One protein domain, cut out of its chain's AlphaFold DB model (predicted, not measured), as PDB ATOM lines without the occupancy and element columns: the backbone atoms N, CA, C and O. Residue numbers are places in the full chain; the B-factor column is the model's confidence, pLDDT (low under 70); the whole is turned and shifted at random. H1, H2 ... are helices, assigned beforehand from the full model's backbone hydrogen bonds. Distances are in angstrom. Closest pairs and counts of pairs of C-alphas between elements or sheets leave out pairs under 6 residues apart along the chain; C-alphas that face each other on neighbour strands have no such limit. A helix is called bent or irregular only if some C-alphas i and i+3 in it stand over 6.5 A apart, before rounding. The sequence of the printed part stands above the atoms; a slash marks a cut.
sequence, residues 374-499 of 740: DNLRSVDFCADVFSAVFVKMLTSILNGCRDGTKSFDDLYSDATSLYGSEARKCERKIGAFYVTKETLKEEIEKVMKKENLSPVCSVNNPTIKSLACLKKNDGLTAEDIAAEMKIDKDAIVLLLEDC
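AT A GLANCE: This is residues 374 to 499 of the 740 residues of the protein "Predicted protein" of Nematostella vectensis (UniProt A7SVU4). The model is a rod of two lobes: a long helical hairpin, with the bent H2 folded back along H1, and a small cluster of H5, H6 and H7 beyond one end of it. H3 lies beside H1's residues 394 to 402, and tiny H4 lies between the lobes. The printed part has 126 residues with seven named helices, H1 to H7 in chain order, and no named strand: all helix, packing mostly crossed. It is loose, with a radius of gyration of the C-alphas of 18.3 A, and spans 66 by 25 by 19 A.

HOW THE PARTS SIT: H2, residues 408 to 430, was assigned as one helix by its hydrogen bonds but is bent: C-alphas 418 and 421 are 7.4 A apart, and its arms H2a, residues 408 to 418, and H2b, residues 421 to 430, stand about perpendicular at 82 degrees. H1, residues 374 to 402, forms a hairpin with H2a, touching it with residues 393 to 401 alone; the closest C-alphas, of Met 393 and Ala 415, are 5.1 A apart. H1 touches H2b with residues 378 to 389 alone, closest at the C-alphas of Cys 382 and Cys 426, 5.7 A. H3, residues 437 to 450, only just touches H1, with 3 pairs of C-alphas within 8 A, the closest being Leu 398 and Ile 444 at 6.9 A. H4, residues 457 to 460, touches H1: the closest C-alphas, of Cys 401 and Cys 457, are 4.3 A apart. H5, residues 462 to 473, and H7, residues 489 to 497, touch about perpendicular at 84 degrees, closest at the C-alphas of Lys 465 and Leu 495, 6.3 A. H6, residues 478 to 485, touches H7, with the C-alphas of Ala 482 and Lys 489 closest at 5.1 A. H1 is apart from H5, H6 and H7. Every O i to N i+4 pair is within hydrogen-bond range in H1, H2a, H2b, H3, H5, H6 and H7; H4 is too short for one.

IN THESE COORDINATES: H1 runs 40.9 A from C-alpha 374 at (110.908, 182.550, 124.791). H2a measures 15.3 A, H2b 14.7 A, H3 20.2 A and H5 16.2 A. H7 ends with C-alpha 497 at (160.037, 162.626, 107.093).

THE WHOLE: The C-alphas farthest apart, of Asp 374 and Gly 475, are 66.4 A apart. The printed part has no cut and no long link. Residues 374 to 392, 420 to 436, 439 and 443 have pLDDT under 70.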
ATOM      1  N   ASP A 374     110.374 183.832 124.325       35.03
ATOM      2  CA  ASP A 374     110.908 182.550 124.791       35.03
ATOM      3  C   ASP A 374     111.826 181.874 123.762       35.03
ATOM      4  O   ASP A 374     112.839 181.272 124.132       35.03
ATOM      5  N   ASN A 375     111.541 182.022 122.464       35.06
ATOM      6  CA  ASN A 375     112.412 181.519 121.404       35.06
ATOM      7  C   ASN A 375     113.667 182.386 121.262       35.06
ATOM      8  O   ASN A 375     114.748 181.821 121.102       35.06
ATOM      9  N   LEU A 376     113.569 183.716 121.389       33.31
ATOM     10  CA  LEU A 376     114.751 184.593 121.382       33.31
ATOM     11  C   LEU A 376     115.667 184.302 122.581       33.31
ATOM     12  O   LEU A 376     116.848 184.032 122.389       33.31
ATOM     13  N   ARG A 377     115.107 184.205 123.795       37.53
ATOM     14  CA  ARG A 377     115.855 183.829 125.009       37.53
ATOM     15  C   ARG A 377     116.466 182.436 124.926       37.53
ATOM     16  O   ARG A 377     117.551 182.210 125.457       37.53
ATOM     17  N   SER A 378     115.790 181.485 124.280       40.75
ATOM     18  CA  SER A 378     116.353 180.149 124.056       40.75
ATOM     19  C   SER A 378     117.520 180.164 123.063       40.75
ATOM     20  O   SER A 378     118.456 179.381 123.223       40.75
ATOM     21  N   VAL A 379     117.481 181.067 122.077       39.34
ATOM     22  CA  VAL A 379     118.540 181.270 121.086       39.34
ATOM     23  C   VAL A 379     119.731 181.992 121.709       39.34
ATOM     24  O   VAL A 379     120.845 181.544 121.472       39.34
ATOM     25  N   ASP A 380     119.517 183.005 122.550       45.00
ATOM     26  CA  ASP A 380     120.591 183.689 123.287       45.00
ATOM     27  C   ASP A 380     121.254 182.736 124.292       45.00
ATOM     28  O   ASP A 380     122.470 182.562 124.284       45.00
ATOM     29  N   PHE A 381     120.450 181.994 125.065       51.03
ATOM     30  CA  PHE A 381     120.947 180.943 125.957       51.03
ATOM     31  C   PHE A 381     121.769 179.898 125.198       51.03
ATOM     32  O   PHE A 381     122.826 179.479 125.665       51.03
ATOM     33  N   CYS A 382     121.293 179.459 124.030       49.69
ATOM     34  CA  CYS A 382     122.036 178.492 123.242       49.69
ATOM     35  C   CYS A 382     123.228 179.084 122.508       49.69
ATOM     36  O   CYS A 382     124.164 178.333 122.287       49.69
ATOM     37  N   ALA A 383     123.246 180.373 122.181       48.19
ATOM     38  CA  ALA A 383     124.409 181.042 121.622       48.19
ATOM     39  C   ALA A 383     125.530 181.141 122.663       48.19
ATOM     40  O   ALA A 383     126.637 180.711 122.361       48.19
ATOM     41  N   ASP A 384     125.225 181.581 123.887       49.00
ATOM     42  CA  ASP A 384     126.197 181.711 124.983       49.00
ATOM     43  C   ASP A 384     126.739 180.358 125.450       49.00
ATOM     44  O   ASP A 384     127.944 180.176 125.644       49.00
ATOM     45  N   VAL A 385     125.850 179.371 125.608       50.69
ATOM     46  CA  VAL A 385     126.256 178.000 125.938       50.69
ATOM     47  C   VAL A 385     127.045 177.402 124.778       50.69
ATOM     48  O   VAL A 385     128.044 176.733 125.016       50.69
ATOM     49  N   PHE A 386     126.655 177.659 123.528       52.81
ATOM     50  CA  PHE A 386     127.381 177.164 122.364       52.81
ATOM     51  C   PHE A 386     128.784 177.751 122.289       52.81
ATOM     52  O   PHE A 386     129.726 176.972 122.241       52.81
ATOM     53  N   SER A 387     128.962 179.071 122.321       52.91
ATOM     54  CA  SER A 387     130.293 179.681 122.239       52.91
ATOM     55  C   SER A 387     131.181 179.236 123.401       52.91
ATOM     56  O   SER A 387     132.303 178.799 123.161       52.91
ATOM     57  N   ALA A 388     130.669 179.200 124.634       54.81
ATOM     58  CA  ALA A 388     131.466 178.784 125.787       54.81
ATOM     59  C   ALA A 388     131.828 177.282 125.778       54.81
ATOM     60  O   ALA A 388     132.970 176.914 126.062       54.81
ATOM     61  N   VAL A 389     130.877 176.395 125.472       60.28
ATOM     62  CA  VAL A 389     131.078 174.931 125.491       60.28
ATOM     63  C   VAL A 389     131.869 174.484 124.268       60.28
ATOM     64  O   VAL A 389     132.794 173.682 124.394       60.28
ATOM     65  N   PHE A 390     131.555 175.029 123.092       61.09
ATOM     66  CA  PHE A 390     132.252 174.709 121.853       61.09
ATOM     67  C   PHE A 390     133.718 175.123 121.919       61.09
ATOM     68  O   PHE A 390     134.586 174.314 121.595       61.09
ATOM     69  N   VAL A 391     134.013 176.334 122.404       61.62
ATOM     70  CA  VAL A 391     135.399 176.783 122.569       61.62
ATOM     71  C   VAL A 391     136.151 175.883 123.540       61.62
ATOM     72  O   VAL A 391     137.280 175.503 123.242       61.62
ATOM     73  N   LYS A 392     135.552 175.504 124.676       67.94
ATOM     74  CA  LYS A 392     136.199 174.605 125.648       67.94
ATOM     75  C   LYS A 392     136.471 173.225 125.057       67.94
ATOM     76  O   LYS A 392     137.579 172.709 125.198       67.94
ATOM     77  N   MET A 393     135.488 172.658 124.362       73.31
ATOM     78  CA  MET A 393     135.611 171.361 123.701       73.31
ATOM     79  C   MET A 393     136.720 171.399 122.646       73.31
ATOM     80  O   MET A 393     137.626 170.569 122.661       73.31
ATOM     81  N   LEU A 394     136.697 172.415 121.785       70.94
ATOM     82  CA  LEU A 394     137.685 172.605 120.735       70.94
ATOM     83  C   LEU A 394     139.090 172.847 121.298       70.94
ATOM     84  O   LEU A 394     140.042 172.230 120.838       70.94
ATOM     85  N   THR A 395     139.215 173.703 122.312       72.62
ATOM     86  CA  THR A 395     140.487 174.002 122.986       72.62
ATOM     87  C   THR A 395     141.088 172.742 123.598       72.62
ATOM     88  O   THR A 395     142.275 172.476 123.428       72.62
ATOM     89  N   SER A 396     140.260 171.932 124.264       79.56
ATOM     90  CA  SER A 396     140.682 170.654 124.836       79.56
ATOM     91  C   SER A 396     141.210 169.701 123.763       79.56
ATOM     92  O   SER A 396     142.237 169.057 123.968       79.56
ATOM     93  N   ILE A 397     140.530 169.624 122.615       84.06
ATOM     94  CA  ILE A 397     140.929 168.745 121.514       84.06
ATOM     95  C   ILE A 397     142.199 169.268 120.838       84.06
ATOM     96  O   ILE A 397     143.124 168.492 120.624       84.06
ATOM     97  N   LEU A 398     142.292 170.568 120.550       81.62
ATOM     98  CA  LEU A 398     143.475 171.173 119.931       81.62
ATOM     99  C   LEU A 398     144.716 171.018 120.805       81.62
ATOM    100  O   LEU A 398     145.751 170.594 120.304       81.62
ATOM    101  N   ASN A 399     144.620 171.298 122.106       84.62
ATOM    102  CA  ASN A 399     145.758 171.141 123.013       84.62
ATOM    103  C   ASN A 399     146.164 169.671 123.142       84.62
ATOM    104  O   ASN A 399     147.330 169.343 122.950       84.62
ATOM    105  N   GLY A 400     145.200 168.765 123.336       86.88
ATOM    106  CA  GLY A 400     145.499 167.335 123.369       86.88
ATOM    107  C   GLY A 400     146.124 166.819 122.066       86.88
ATOM    108  O   GLY A 400     146.964 165.916 122.111       86.88
ATOM    109  N   CYS A 401     145.751 167.418 120.929       88.56
ATOM    110  CA  CYS A 401     146.287 167.108 119.609       88.56
ATOM    111  C   CYS A 401     147.704 167.651 119.399       88.56
ATOM    112  O   CYS A 401     148.540 166.941 118.847       88.56
ATOM    113  N   ARG A 402     147.993 168.872 119.871       87.00
ATOM    114  CA  ARG A 402     149.342 169.464 119.869       87.00
ATOM    115  C   ARG A 402     150.307 168.658 120.731       87.00
ATOM    116  O   ARG A 402     151.417 168.374 120.302       87.00
ATOM    117  N   ASP A 403     149.851 168.235 121.905       86.25
ATOM    118  CA  ASP A 403     150.657 167.448 122.842       86.25
ATOM    119  C   ASP A 403     150.821 165.982 122.388       86.25
ATOM    120  O   ASP A 403     151.650 165.234 122.913       86.25
ATOM    121  N   GLY A 404     149.996 165.543 121.433       87.38
ATOM    122  CA  GLY A 404     149.913 164.164 120.960       87.38
ATOM    123  C   GLY A 404     149.582 163.154 122.054       87.38
ATOM    124  O   GLY A 404     150.040 162.014 122.033       87.38
ATOM    125  N   THR A 405     148.789 163.571 123.038       80.56
ATOM    126  CA  THR A 405     148.413 162.723 124.180       80.56
ATOM    127  C   THR A 405     147.536 161.544 123.768       80.56
ATOM    128  O   THR A 405     147.638 160.471 124.362       80.56
ATOM    129  N   LYS A 406     146.666 161.745 122.771       86.25
ATOM    130  CA  LYS A 406     145.645 160.787 122.328       86.25
ATOM    131  C   LYS A 406     145.307 160.964 120.843       86.25
ATOM    132  O   LYS A 406     145.719 161.937 120.206       86.25
ATOM    133  N   SER A 407     144.546 160.018 120.286       88.19
ATOM    134  CA  SER A 407     143.972 160.153 118.944       88.19
ATOM    135  C   SER A 407     142.893 161.245 118.914       88.19
ATOM    136  O   SER A 407     142.305 161.573 119.945       88.19
ATOM    137  N   PHE A 408     142.592 161.797 117.732       88.69
ATOM    138  CA  PHE A 408     141.492 162.759 117.580       88.69
ATOM    139  C   PHE A 408     140.159 162.200 118.106       88.69
ATOM    140  O   PHE A 408     139.401 162.914 118.757       88.69
ATOM    141  N   ASP A 409     139.897 160.918 117.860       88.69
ATOM    142  CA  ASP A 409     138.661 160.250 118.256       88.69
ATOM    143  C   ASP A 409     138.518 160.158 119.777       88.69
ATOM    144  O   ASP A 409     137.447 160.451 120.315       88.69
ATOM    145  N   ASP A 410     139.607 159.828 120.467       89.31
ATOM    146  CA  ASP A 410     139.636 159.776 121.927       89.31
ATOM    147  C   ASP A 410     139.520 161.179 122.532       89.31
ATOM    148  O   ASP A 410     138.755 161.383 123.470       89.31
ATOM    149  N   LEU A 411     140.222 162.167 121.961       89.69
ATOM    150  CA  LEU A 411     140.127 163.569 122.385       89.69
ATOM    151  C   LEU A 411     138.707 164.109 122.214       89.69
ATOM    152  O   LEU A 411     138.187 164.792 123.096       89.69
ATOM    153  N   TYR A 412     138.060 163.782 121.095       86.62
ATOM    154  CA  TYR A 412     136.674 164.148 120.836       86.62
ATOM    155  C   TYR A 412     135.724 163.482 121.833       86.62
ATOM    156  O   TYR A 412     134.824 164.139 122.361       86.62
ATOM    157  N   SER A 413     135.930 162.196 122.124       86.25
ATOM    158  CA  SER A 413     135.143 161.456 123.112       86.25
ATOM    159  C   SER A 413     135.288 162.051 124.513       86.25
ATOM    160  O   SER A 413     134.282 162.333 125.165       86.25
ATOM    161  N   ASP A 414     136.518 162.324 124.955       86.75
ATOM    162  CA  ASP A 414     136.805 162.952 126.246       86.75
ATOM    163  C   ASP A 414     136.123 164.316 126.351       86.75
ATOM    164  O   ASP A 414     135.383 164.580 127.302       86.75
ATOM    165  N   ALA A 415     136.304 165.165 125.341       82.81
ATOM    166  CA  ALA A 415     135.722 166.495 125.324       82.81
ATOM    167  C   ALA A 415     134.181 166.430 125.288       82.81
ATOM    168  O   ALA A 415     133.508 167.181 125.992       82.81
ATOM    169  N   THR A 416     133.600 165.469 124.568       81.00
ATOM    170  CA  THR A 416     132.148 165.223 124.576       81.00
ATOM    171  C   THR A 416     131.662 164.684 125.925       81.00
ATOM    172  O   THR A 416     130.545 164.985 126.342       81.00
ATOM    173  N   SER A 417     132.467 163.905 126.646       81.94
ATOM    174  CA  SER A 417     132.106 163.415 127.981       81.94
ATOM    175  C   SER A 417     132.082 164.546 129.015       81.94
ATOM    176  O   SER A 417     131.169 164.607 129.839       81.94
ATOM    177  N   LEU A 418     133.033 165.480 128.913       79.25
ATOM    178  CA  LEU A 418     133.176 166.622 129.812       79.25
ATOM    179  C   LEU A 418     132.150 167.722 129.517       79.25
ATOM    180  O   LEU A 418     131.531 168.255 130.433       79.25
ATOM    181  N   TYR A 419     131.944 168.035 128.236       75.12
ATOM    182  CA  TYR A 419     131.206 169.223 127.792       75.12
ATOM    183  C   TYR A 419     129.887 168.885 127.068       75.12
ATOM    184  O   TYR A 419     129.013 169.731 126.874       75.12
ATOM    185  N   GLY A 420     129.676 167.626 126.679       65.69
ATOM    186  CA  GLY A 420     128.548 167.225 125.831       65.69
ATOM    187  C   GLY A 420     127.192 167.188 126.535       65.69
ATOM    188  O   GLY A 420     126.163 167.177 125.861       65.69
ATOM    189  N   SER A 421     127.144 167.187 127.871       68.44
ATOM    190  CA  SER A 421     125.872 167.273 128.608       68.44
ATOM    191  C   SER A 421     125.191 168.639 128.420       68.44
ATOM    192  O   SER A 421     123.963 168.717 128.328       68.44
ATOM    193  N   GLU A 422     125.990 169.698 128.289       63.88
ATOM    194  CA  GLU A 422     125.550 171.075 128.059       63.88
ATOM    195  C   GLU A 422     125.193 171.288 126.586       63.88
ATOM    196  O   GLU A 422     124.114 171.804 126.291       63.88
ATOM    197  N   ALA A 423     125.999 170.752 125.662       59.44
ATOM    198  CA  ALA A 423     125.670 170.733 124.234       59.44
ATOM    199  C   ALA A 423     124.328 170.017 123.956       59.44
ATOM    200  O   ALA A 423     123.474 170.535 123.233       59.44
ATOM    201  N   ARG A 424     124.072 168.878 124.625       65.06
ATOM    202  CA  ARG A 424     122.798 168.136 124.537       65.06
ATOM    203  C   ARG A 424     121.597 168.879 125.130       65.06
ATOM    204  O   ARG A 424     120.454 168.549 124.810       65.06
ATOM    205  N   LYS A 425     121.792 169.858 126.023       65.50
ATOM    206  CA  LYS A 425     120.684 170.726 126.476       65.50
ATOM    207  C   LYS A 425     120.226 171.651 125.350       65.50
ATOM    208  O   LYS A 425     119.025 171.871 125.230       65.50
ATOM    209  N   CYS A 426     121.147 172.130 124.516       56.16
ATOM    210  CA  CYS A 426     120.788 172.908 123.336       56.16
ATOM    211  C   CYS A 426     120.193 172.044 122.234       56.16
ATOM    212  O   CYS A 426     119.126 172.377 121.736       56.16
ATOM    213  N   GLU A 427     120.769 170.881 121.937       55.28
ATOM    214  CA  GLU A 427     120.179 169.947 120.970       55.28
ATOM    215  C   GLU A 427     118.711 169.619 121.297       55.28
ATOM    216  O   GLU A 427     117.852 169.675 120.421       55.28
ATOM    217  N   ARG A 428     118.387 169.388 122.577       57.97
ATOM    218  CA  ARG A 428     117.004 169.151 123.027       57.97
ATOM    219  C   ARG A 428     116.080 170.366 122.902       57.97
ATOM    220  O   ARG A 428     114.876 170.174 122.781       57.97
ATOM    221  N   LYS A 429     116.611 171.591 122.968       54.78
ATOM    222  CA  LYS A 429     115.823 172.835 122.886       54.78
ATOM    223  C   LYS A 429     115.628 173.334 121.454       54.78
ATOM    224  O   LYS A 429     114.560 173.846 121.150       54.78
ATOM    225  N   ILE A 430     116.639 173.200 120.592       46.00
ATOM    226  CA  ILE A 430     116.641 173.778 119.234       46.00
ATOM    227  C   ILE A 430     116.808 172.743 118.107       46.00
ATOM    228  O   ILE A 430     116.800 173.117 116.937       46.00
ATOM    229  N   GLY A 431     116.934 171.449 118.428       36.56
ATOM    230  CA  GLY A 431     116.891 170.347 117.457       36.56
ATOM    231  C   GLY A 431     118.102 170.225 116.530       36.56
ATOM    232  O   GLY A 431     118.008 169.565 115.500       36.56
ATOM    233  N   ALA A 432     119.228 170.870 116.847       40.03
ATOM    234  CA  ALA A 432     120.416 170.859 115.997       40.03
ATOM    235  C   ALA A 432     121.708 170.701 116.811       40.03
ATOM    236  O   ALA A 432     121.976 171.467 117.737       40.03
ATOM    237  N   PHE A 433     122.525 169.721 116.416       45.19
ATOM    238  CA  PHE A 433     123.915 169.573 116.839       45.19
ATOM    239  C   PHE A 433     124.788 170.302 115.807       45.19
ATOM    240  O   PHE A 433     124.960 169.828 114.685       45.19
ATOM    241  N   TYR A 434     125.248 171.511 116.141       49.78
ATOM    242  CA  TYR A 434     125.819 172.441 115.156       49.78
ATOM    243  C   TYR A 434     127.234 172.093 114.686       49.78
ATOM    244  O   TYR A 434     127.657 172.614 113.658       49.78
ATOM    245  N   VAL A 435     127.960 171.215 115.385       53.94
ATOM    246  CA  VAL A 435     129.309 170.814 114.968       53.94
ATOM    247  C   VAL A 435     129.424 169.303 114.974       53.94
ATOM    248  O   VAL A 435     129.332 168.656 116.014       53.94
ATOM    249  N   THR A 436     129.579 168.747 113.778       65.81
ATOM    250  CA  THR A 436     129.804 167.316 113.588       65.81
ATOM    251  C   THR A 436     131.261 166.973 113.889       65.81
ATOM    252  O   THR A 436     132.144 167.831 113.787       65.81
ATOM    253  N   LYS A 437     131.523 165.713 114.253       79.88
ATOM    254  CA  LYS A 437     132.885 165.206 114.468       79.88
ATOM    255  C   LYS A 437     133.746 165.430 113.219       79.88
ATOM    256  O   LYS A 437     134.914 165.787 113.333       79.88
ATOM    257  N   GLU A 438     133.146 165.286 112.042       73.81
ATOM    258  CA  GLU A 438     133.768 165.461 110.731       73.81
ATOM    259  C   GLU A 438     134.172 166.918 110.489       73.81
ATOM    260  O   GLU A 438     135.329 167.184 110.176       73.81
ATOM    261  N   THR A 439     133.260 167.870 110.720       65.31
ATOM    262  CA  THR A 439     133.568 169.307 110.602       65.31
ATOM    263  C   THR A 439     134.693 169.706 111.551       65.31
ATOM    264  O   THR A 439     135.588 170.455 111.174       65.31
ATOM    265  N   LEU A 440     134.678 169.185 112.781       72.62
ATOM    266  CA  LEU A 440     135.732 169.470 113.745       72.62
ATOM    267  C   LEU A 440     137.085 168.907 113.287       72.62
ATOM    268  O   LEU A 440     138.105 169.577 113.430       72.62
ATOM    269  N   LYS A 441     137.086 167.698 112.713       81.31
ATOM    270  CA  LYS A 441     138.284 167.042 112.189       81.31
ATOM    271  C   LYS A 441     138.922 167.859 111.066       81.31
ATOM    272  O   LYS A 441     140.085 168.225 111.192       81.31
ATOM    273  N   GLU A 442     138.165 168.207 110.023       74.44
ATOM    274  CA  GLU A 442     138.662 168.997 108.879       74.44
ATOM    275  C   GLU A 442     139.289 170.326 109.313       74.44
ATOM    276  O   GLU A 442     140.304 170.779 108.783       74.44
ATOM    277  N   GLU A 443     138.671 170.965 110.295       66.88
ATOM    278  CA  GLU A 443     139.095 172.258 110.790       66.88
ATOM    279  C   GLU A 443     140.349 172.162 111.680       66.88
ATOM    280  O   GLU A 443     141.273 172.969 111.548       66.88
ATOM    281  N   ILE A 444     140.459 171.120 112.510       78.31
ATOM    282  CA  ILE A 444     141.697 170.815 113.241       78.31
ATOM    283  C   ILE A 444     142.839 170.517 112.271       78.31
ATOM    284  O   ILE A 444     143.943 171.020 112.469       78.31
ATOM    285  N   GLU A 445     142.587 169.785 111.182       82.38
ATOM    286  CA  GLU A 445     143.608 169.528 110.161       82.38
ATOM    287  C   GLU A 445     144.159 170.828 109.552       82.38
ATOM    288  O   GLU A 445     145.367 170.933 109.322       82.38
ATOM    289  N   LYS A 446     143.310 171.840 109.319       76.50
ATOM    290  CA  LYS A 446     143.746 173.162 108.831       76.50
ATOM    291  C   LYS A 446     144.631 173.881 109.850       76.50
ATOM    292  O   LYS A 446     145.652 174.451 109.463       76.50
ATOM    293  N   VAL A 447     144.256 173.853 111.131       72.56
ATOM    294  CA  VAL A 447     145.030 174.494 112.207       72.56
ATOM    295  C   VAL A 447     146.380 173.804 112.392       72.56
ATOM    296  O   VAL A 447     147.401 174.486 112.390       72.56
ATOM    297  N   MET A 448     146.412 172.469 112.456       82.12
ATOM    298  CA  MET A 448     147.659 171.710 112.615       82.12
ATOM    299  C   MET A 448     148.625 171.971 111.456       82.12
ATOM    300  O   MET A 448     149.779 172.317 111.691       82.12
ATOM    301  N   LYS A 449     148.137 171.945 110.207       79.62
ATOM    302  CA  LYS A 449     148.958 172.284 109.030       79.62
ATOM    303  C   LYS A 449     149.539 173.697 109.114       79.62
ATOM    304  O   LYS A 449     150.699 173.894 108.771       79.62
ATOM    305  N   LYS A 450     148.758 174.679 109.580       72.88
ATOM    306  CA  LYS A 450     149.222 176.067 109.756       72.88
ATOM    307  C   LYS A 450     150.308 176.186 110.835       72.88
ATOM    308  O   LYS A 450     151.176 177.046 110.725       72.88
ATOM    309  N   GLU A 451     150.258 175.338 111.855       78.25
ATOM    310  CA  GLU A 451     151.229 175.285 112.954       78.25
ATOM    311  C   GLU A 451     152.452 174.402 112.649       78.25
ATOM    312  O   GLU A 451     153.308 174.238 113.513       78.25
ATOM    313  N   ASN A 452     152.568 173.864 111.427       78.94
ATOM    314  CA  ASN A 452     153.570 172.858 111.049       78.94
ATOM    315  C   ASN A 452     153.531 171.607 111.947       78.94
ATOM    316  O   ASN A 452     154.560 170.992 112.225       78.94
ATOM    317  N   LEU A 453     152.338 171.238 112.413       81.88
ATOM    318  CA  LEU A 453     152.067 170.013 113.156       81.88
ATOM    319  C   LEU A 453     151.314 169.015 112.277       81.88
ATOM    320  O   LEU A 453     150.640 169.377 111.308       81.88
ATOM    321  N   SER A 454     151.408 167.736 112.631       83.31
ATOM    322  CA  SER A 454     150.690 166.697 111.911       83.31
ATOM    323  C   SER A 454     149.190 166.767 112.222       83.31
ATOM    324  O   SER A 454     148.808 166.907 113.390       83.31
ATOM    325  N   PRO A 455     148.316 166.608 111.209       81.50
ATOM    326  CA  PRO A 455     146.879 166.441 111.422       81.50
ATOM    327  C   PRO A 455     146.538 165.169 112.216       81.50
ATOM    328  O   PRO A 455     145.463 165.072 112.805       81.50
ATOM    329  N   VAL A 456     147.445 164.186 112.252       85.81
ATOM    330  CA  VAL A 456     147.272 162.978 113.059       85.81
ATOM    331  C   VAL A 456     147.778 163.250 114.477       85.81
ATOM    332  O   VAL A 456     148.955 163.088 114.779       85.81
ATOM    333  N   CYS A 457     146.867 163.648 115.366       87.44
ATOM    334  CA  CYS A 457     147.163 164.107 116.728       87.44
ATOM    335  C   CYS A 457     148.202 163.279 117.493       87.44
ATOM    336  O   CYS A 457     149.181 163.825 117.990       87.44
ATOM    337  N   SER A 458     148.035 161.955 117.551       83.56
ATOM    338  CA  SER A 458     148.900 161.061 118.333       83.56
ATOM    339  C   SER A 458     150.375 161.118 117.934       83.56
ATOM    340  O   SER A 458     151.236 160.756 118.731       83.56
ATOM    341  N   VAL A 459     150.692 161.569 116.718       82.75
ATOM    342  CA  VAL A 459     152.079 161.653 116.260       82.75
ATOM    343  C   VAL A 459     152.784 162.956 116.626       82.75
ATOM    344  O   VAL A 459     154.003 163.033 116.528       82.75
ATOM    345  N   ASN A 460     152.062 163.968 117.106       86.00
ATOM    346  CA  ASN A 460     152.691 165.209 117.568       86.00
ATOM    347  C   ASN A 460     153.447 165.023 118.897       86.00
ATOM    348  O   ASN A 460     154.192 165.902 119.324       86.00
ATOM    349  N   ASN A 461     153.307 163.858 119.536       86.19
ATOM    350  CA  ASN A 461     153.992 163.545 120.777       86.19
ATOM    351  C   ASN A 461     155.522 163.457 120.570       86.19
ATOM    352  O   ASN A 461     155.999 162.621 119.789       86.19
ATOM    353  N   PRO A 462     156.323 164.240 121.315       82.31
ATOM    354  CA  PRO A 462     157.770 164.307 121.117       82.31
ATOM    355  C   PRO A 462     158.485 162.994 121.463       82.31
ATOM    356  O   PRO A 462     159.495 162.654 120.842       82.31
ATOM    357  N   THR A 463     157.968 162.227 122.426       83.44
ATOM    358  CA  THR A 463     158.517 160.921 122.807       83.44
ATOM    359  C   THR A 463     158.258 159.883 121.721       83.44
ATOM    360  O   THR A 463     159.172 159.139 121.369       83.44
ATOM    361  N   ILE A 464     157.051 159.868 121.144       83.94
ATOM    362  CA  ILE A 464     156.702 158.991 120.015       83.94
ATOM    363  C   ILE A 464     157.570 159.324 118.802       83.94
ATOM    364  O   ILE A 464     158.164 158.415 118.226       83.94
ATOM    365  N   LYS A 465     157.722 160.610 118.465       83.50
ATOM    366  CA  LYS A 465     158.596 161.056 117.370       83.50
ATOM    367  C   LYS A 465     160.045 160.621 117.589       83.50
ATOM    368  O   LYS A 465     160.643 160.007 116.712       83.50
ATOM    369  N   SER A 466     160.583 160.849 118.788       81.62
ATOM    370  CA  SER A 466     161.951 160.440 119.135       81.62
ATOM    371  C   SER A 466     162.142 158.924 119.042       81.62
ATOM    372  O   SER A 466     163.141 158.458 118.496       81.62
ATOM    373  N   LEU A 467     161.173 158.142 119.525       84.62
ATOM    374  CA  LEU A 467     161.217 156.682 119.467       84.62
ATOM    375  C   LEU A 467     161.107 156.156 118.029       84.62
ATOM    376  O   LEU A 467     161.863 155.260 117.656       84.62
ATOM    377  N   ALA A 468     160.219 156.726 117.211       86.88
ATOM    378  CA  ALA A 468     160.088 156.378 115.798       86.88
ATOM    379  C   ALA A 468     161.386 156.676 115.030       86.88
ATOM    380  O   ALA A 468     161.871 155.821 114.288       86.88
ATOM    381  N   CYS A 469     162.013 157.834 115.276       84.69
ATOM    382  CA  CYS A 469     163.308 158.168 114.682       84.69
ATOM    383  C   CYS A 469     164.428 157.230 115.148       84.69
ATOM    384  O   CYS A 469     165.239 156.802 114.329       84.69
ATOM    385  N   LEU A 470     164.466 156.852 116.433       82.44
ATOM    386  CA  LEU A 470     165.426 155.863 116.940       82.44
ATOM    387  C   LEU A 470     165.264 154.508 116.244       82.44
ATOM    388  O   LEU A 470     166.252 153.930 115.804       82.44
ATOM    389  N   LYS A 471     164.029 154.030 116.073       84.69
ATOM    390  CA  LYS A 471     163.752 152.755 115.396       84.69
ATOM    391  C   LYS A 471     164.072 152.791 113.902       84.69
ATOM    392  O   LYS A 471     164.647 151.836 113.383       84.69
ATOM    393  N   LYS A 472     163.776 153.905 113.220       84.00
ATOM    394  CA  LYS A 472     164.215 154.137 111.831       84.00
ATOM    395  C   LYS A 472     165.736 154.101 111.748       84.00
ATOM    396  O   LYS A 472     166.291 153.448 110.867       84.00
ATOM    397  N   ASN A 473     166.410 154.739 112.702       77.19
ATOM    398  CA  ASN A 473     167.859 154.688 112.792       77.19
ATOM    399  C   ASN A 473     168.349 153.265 113.051       77.19
ATOM    400  O   ASN A 473     169.338 152.887 112.450       77.19
ATOM    401  N   ASP A 474     167.656 152.431 113.821       77.06
ATOM    402  CA  ASP A 474     168.003 151.012 113.999       77.06
ATOM    403  C   ASP A 474     167.788 150.144 112.739       77.06
ATOM    404  O   ASP A 474     168.198 148.979 112.708       77.06
ATOM    405  N   GLY A 475     167.242 150.731 111.669       77.00
ATOM    406  CA  GLY A 475     167.043 150.105 110.364       77.00
ATOM    407  C   GLY A 475     165.685 149.428 110.202       77.00
ATOM    408  O   GLY A 475     165.525 148.642 109.272       77.00
ATOM    409  N   LEU A 476     164.726 149.697 111.096       84.88
ATOM    410  CA  LEU A 476     163.358 149.206 110.947       84.88
ATOM    411  C   LEU A 476     162.633 149.990 109.850       84.88
ATOM    412  O   LEU A 476     162.826 151.200 109.694       84.88
ATOM    413  N   THR A 477     161.777 149.296 109.101       87.62
ATOM    414  CA  THR A 477     160.926 149.929 108.090       87.62
ATOM    415  C   THR A 477     159.774 150.691 108.751       87.62
ATOM    416  O   THR A 477     159.430 150.451 109.909       87.62
ATOM    417  N   ALA A 478     159.131 151.598 108.011       86.88
ATOM    418  CA  ALA A 478     157.927 152.277 108.495       86.88
ATOM    419  C   ALA A 478     156.814 151.280 108.879       86.88
ATOM    420  O   ALA A 478     156.066 151.538 109.818       86.88
ATOM    421  N   GLU A 479     156.732 150.133 108.196       89.56
ATOM    422  CA  GLU A 479     155.773 149.061 108.495       89.56
ATOM    423  C   GLU A 479     156.078 148.367 109.821       89.56
ATOM    424  O   GLU A 479     155.174 148.189 110.638       89.56
ATOM    425  N   ASP A 480     157.348 148.045 110.074       90.62
ATOM    426  CA  ASP A 480     157.770 147.427 111.335       90.62
ATOM    427  C   ASP A 480     157.542 148.377 112.516       90.62
ATOM    428  O   ASP A 480     157.032 147.979 113.563       90.62
ATOM    429  N   ILE A 481     157.871 149.659 112.328       89.38
ATOM    430  CA  ILE A 481     157.679 150.705 113.337       89.38
ATOM    431  C   ILE A 481     156.188 150.891 113.632       89.38
ATOM    432  O   ILE A 481     155.804 150.947 114.798       89.38
ATOM    433  N   ALA A 482     155.344 150.940 112.599       88.75
ATOM    434  CA  ALA A 482     153.893 151.039 112.737       88.75
ATOM    435  C   ALA A 482     153.306 149.857 113.517       88.75
ATOM    436  O   ALA A 482     152.550 150.057 114.472       88.75
ATOM    437  N   ALA A 483     153.709 148.630 113.174       89.31
ATOM    438  CA  ALA A 483     153.256 147.421 113.853       89.31
ATOM    439  C   ALA A 483     153.703 147.376 115.324       89.31
ATOM    440  O   ALA A 483     152.909 147.047 116.206       89.31
ATOM    441  N   GLU A 484     154.957 147.736 115.603       88.31
ATOM    442  CA  GLU A 484     155.512 147.688 116.956       88.31
ATOM    443  C   GLU A 484     154.944 148.795 117.852       88.31
ATOM    444  O   GLU A 484     154.612 148.557 119.015       88.31
ATOM    445  N   MET A 485     154.791 150.003 117.307       84.25
ATOM    446  CA  MET A 485     154.253 151.152 118.037       84.25
ATOM    447  C   MET A 485     152.722 151.168 118.077       84.25
ATOM    448  O   MET A 485     152.152 151.960 118.825       84.25
ATOM    449  N   LYS A 486     152.056 150.284 117.318       85.81
ATOM    450  CA  LYS A 486     150.595 150.246 117.132       85.81
ATOM    451  C   LYS A 486     150.037 151.589 116.645       85.81
ATOM    452  O   LYS A 486     148.996 152.045 117.113       85.81
ATOM    453  N   ILE A 487     150.754 152.223 115.722       81.94
ATOM    454  CA  ILE A 487     150.370 153.482 115.075       81.94
ATOM    455  C   ILE A 487     150.109 153.181 113.602       81.94
ATOM    456  O   ILE A 487     150.758 152.315 113.023       81.94
ATOM    457  N   ASP A 488     149.152 153.885 113.002       81.81
ATOM    458  CA  ASP A 488     148.862 153.747 111.580       81.81
ATOM    459  C   ASP A 488     150.113 154.004 110.718       81.81
ATOM    460  O   ASP A 488     150.907 154.912 110.993       81.81
ATOM    461  N   LYS A 489     150.295 153.191 109.673       84.94
ATOM    462  CA  LYS A 489     151.471 153.253 108.799       84.94
ATOM    463  C   LYS A 489     151.624 154.633 108.161       84.94
ATOM    464  O   LYS A 489     152.738 155.152 108.139       84.94
ATOM    465  N   ASP A 490     150.536 155.236 107.691       80.50
ATOM    466  CA  ASP A 490     150.588 156.527 107.001       80.50
ATOM    467  C   ASP A 490     151.010 157.642 107.969       80.50
ATOM    468  O   ASP A 490     151.765 158.549 107.618       80.50
ATOM    469  N   ALA A 491     150.610 157.524 109.236       79.50
ATOM    470  CA  ALA A 491     151.021 158.436 110.294       79.50
ATOM    471  C   ALA A 491     152.509 158.281 110.672       79.50
ATOM    472  O   ALA A 491     153.185 159.278 110.932       79.50
ATOM    473  N   ILE A 492     153.041 157.051 110.670       85.94
ATOM    474  CA  ILE A 492     154.481 156.803 110.849       85.94
ATOM    475  C   ILE A 492     155.283 157.356 109.672       85.94
ATOM    476  O   ILE A 492     156.323 157.965 109.897       85.94
ATOM    477  N   VAL A 493     154.821 157.201 108.429       86.56
ATOM    478  CA  VAL A 493     155.528 157.752 107.260       86.56
ATOM    479  C   VAL A 493     155.737 159.260 107.419       86.56
ATOM    480  O   VAL A 493     156.874 159.716 107.311       86.56
ATOM    481  N   LEU A 494     154.689 159.999 107.798       80.50
ATOM    482  CA  LEU A 494     154.767 161.441 108.070       80.50
ATOM    483  C   LEU A 494     155.734 161.780 109.217       80.50
ATOM    484  O   LEU A 494     156.497 162.736 109.127       80.50
ATOM    485  N   LEU A 495     155.751 160.985 110.292       81.50
ATOM    486  CA  LEU A 495     156.706 161.157 111.396       81.50
ATOM    487  C   LEU A 495     158.161 161.015 110.960       81.50
ATOM    488  O   LEU A 495     159.043 161.695 111.488       81.50
ATOM    489  N   LEU A 496     158.409 160.079 110.047       84.50
ATOM    490  CA  LEU A 496     159.747 159.706 109.624       84.50
ATOM    491  C   LEU A 496     160.353 160.684 108.611       84.50
ATOM    492  O   LEU A 496     161.572 160.633 108.429       84.50
ATOM    493  N   GLU A 497     159.555 161.549 107.975       80.81
ATOM    494  CA  GLU A 497     160.037 162.626 107.093       80.81
ATOM    495  C   GLU A 497     160.872 163.659 107.864       80.81
ATOM    496  O   GLU A 497     161.913 164.097 107.381       80.81
ATOM    497  N   ASP A 498     160.482 163.957 109.104       72.00
ATOM    498  CA  ASP A 498     161.139 164.950 109.962       72.00
ATOM    499  C   ASP A 498     162.313 164.396 110.785       72.00
ATOM    500  O   ASP A 498     162.921 165.117 111.583       72.00
ATOM    501  N   CYS A 499     162.612 163.100 110.676       78.81
ATOM    502  CA  CYS A 499     163.707 162.515 111.439       78.81
ATOM    503  C   CYS A 499     165.051 163.006 110.884       78.81
ATOM    504  O   CYS A 499     165.309 162.816 109.691       78.81
TER     505      CYS A 499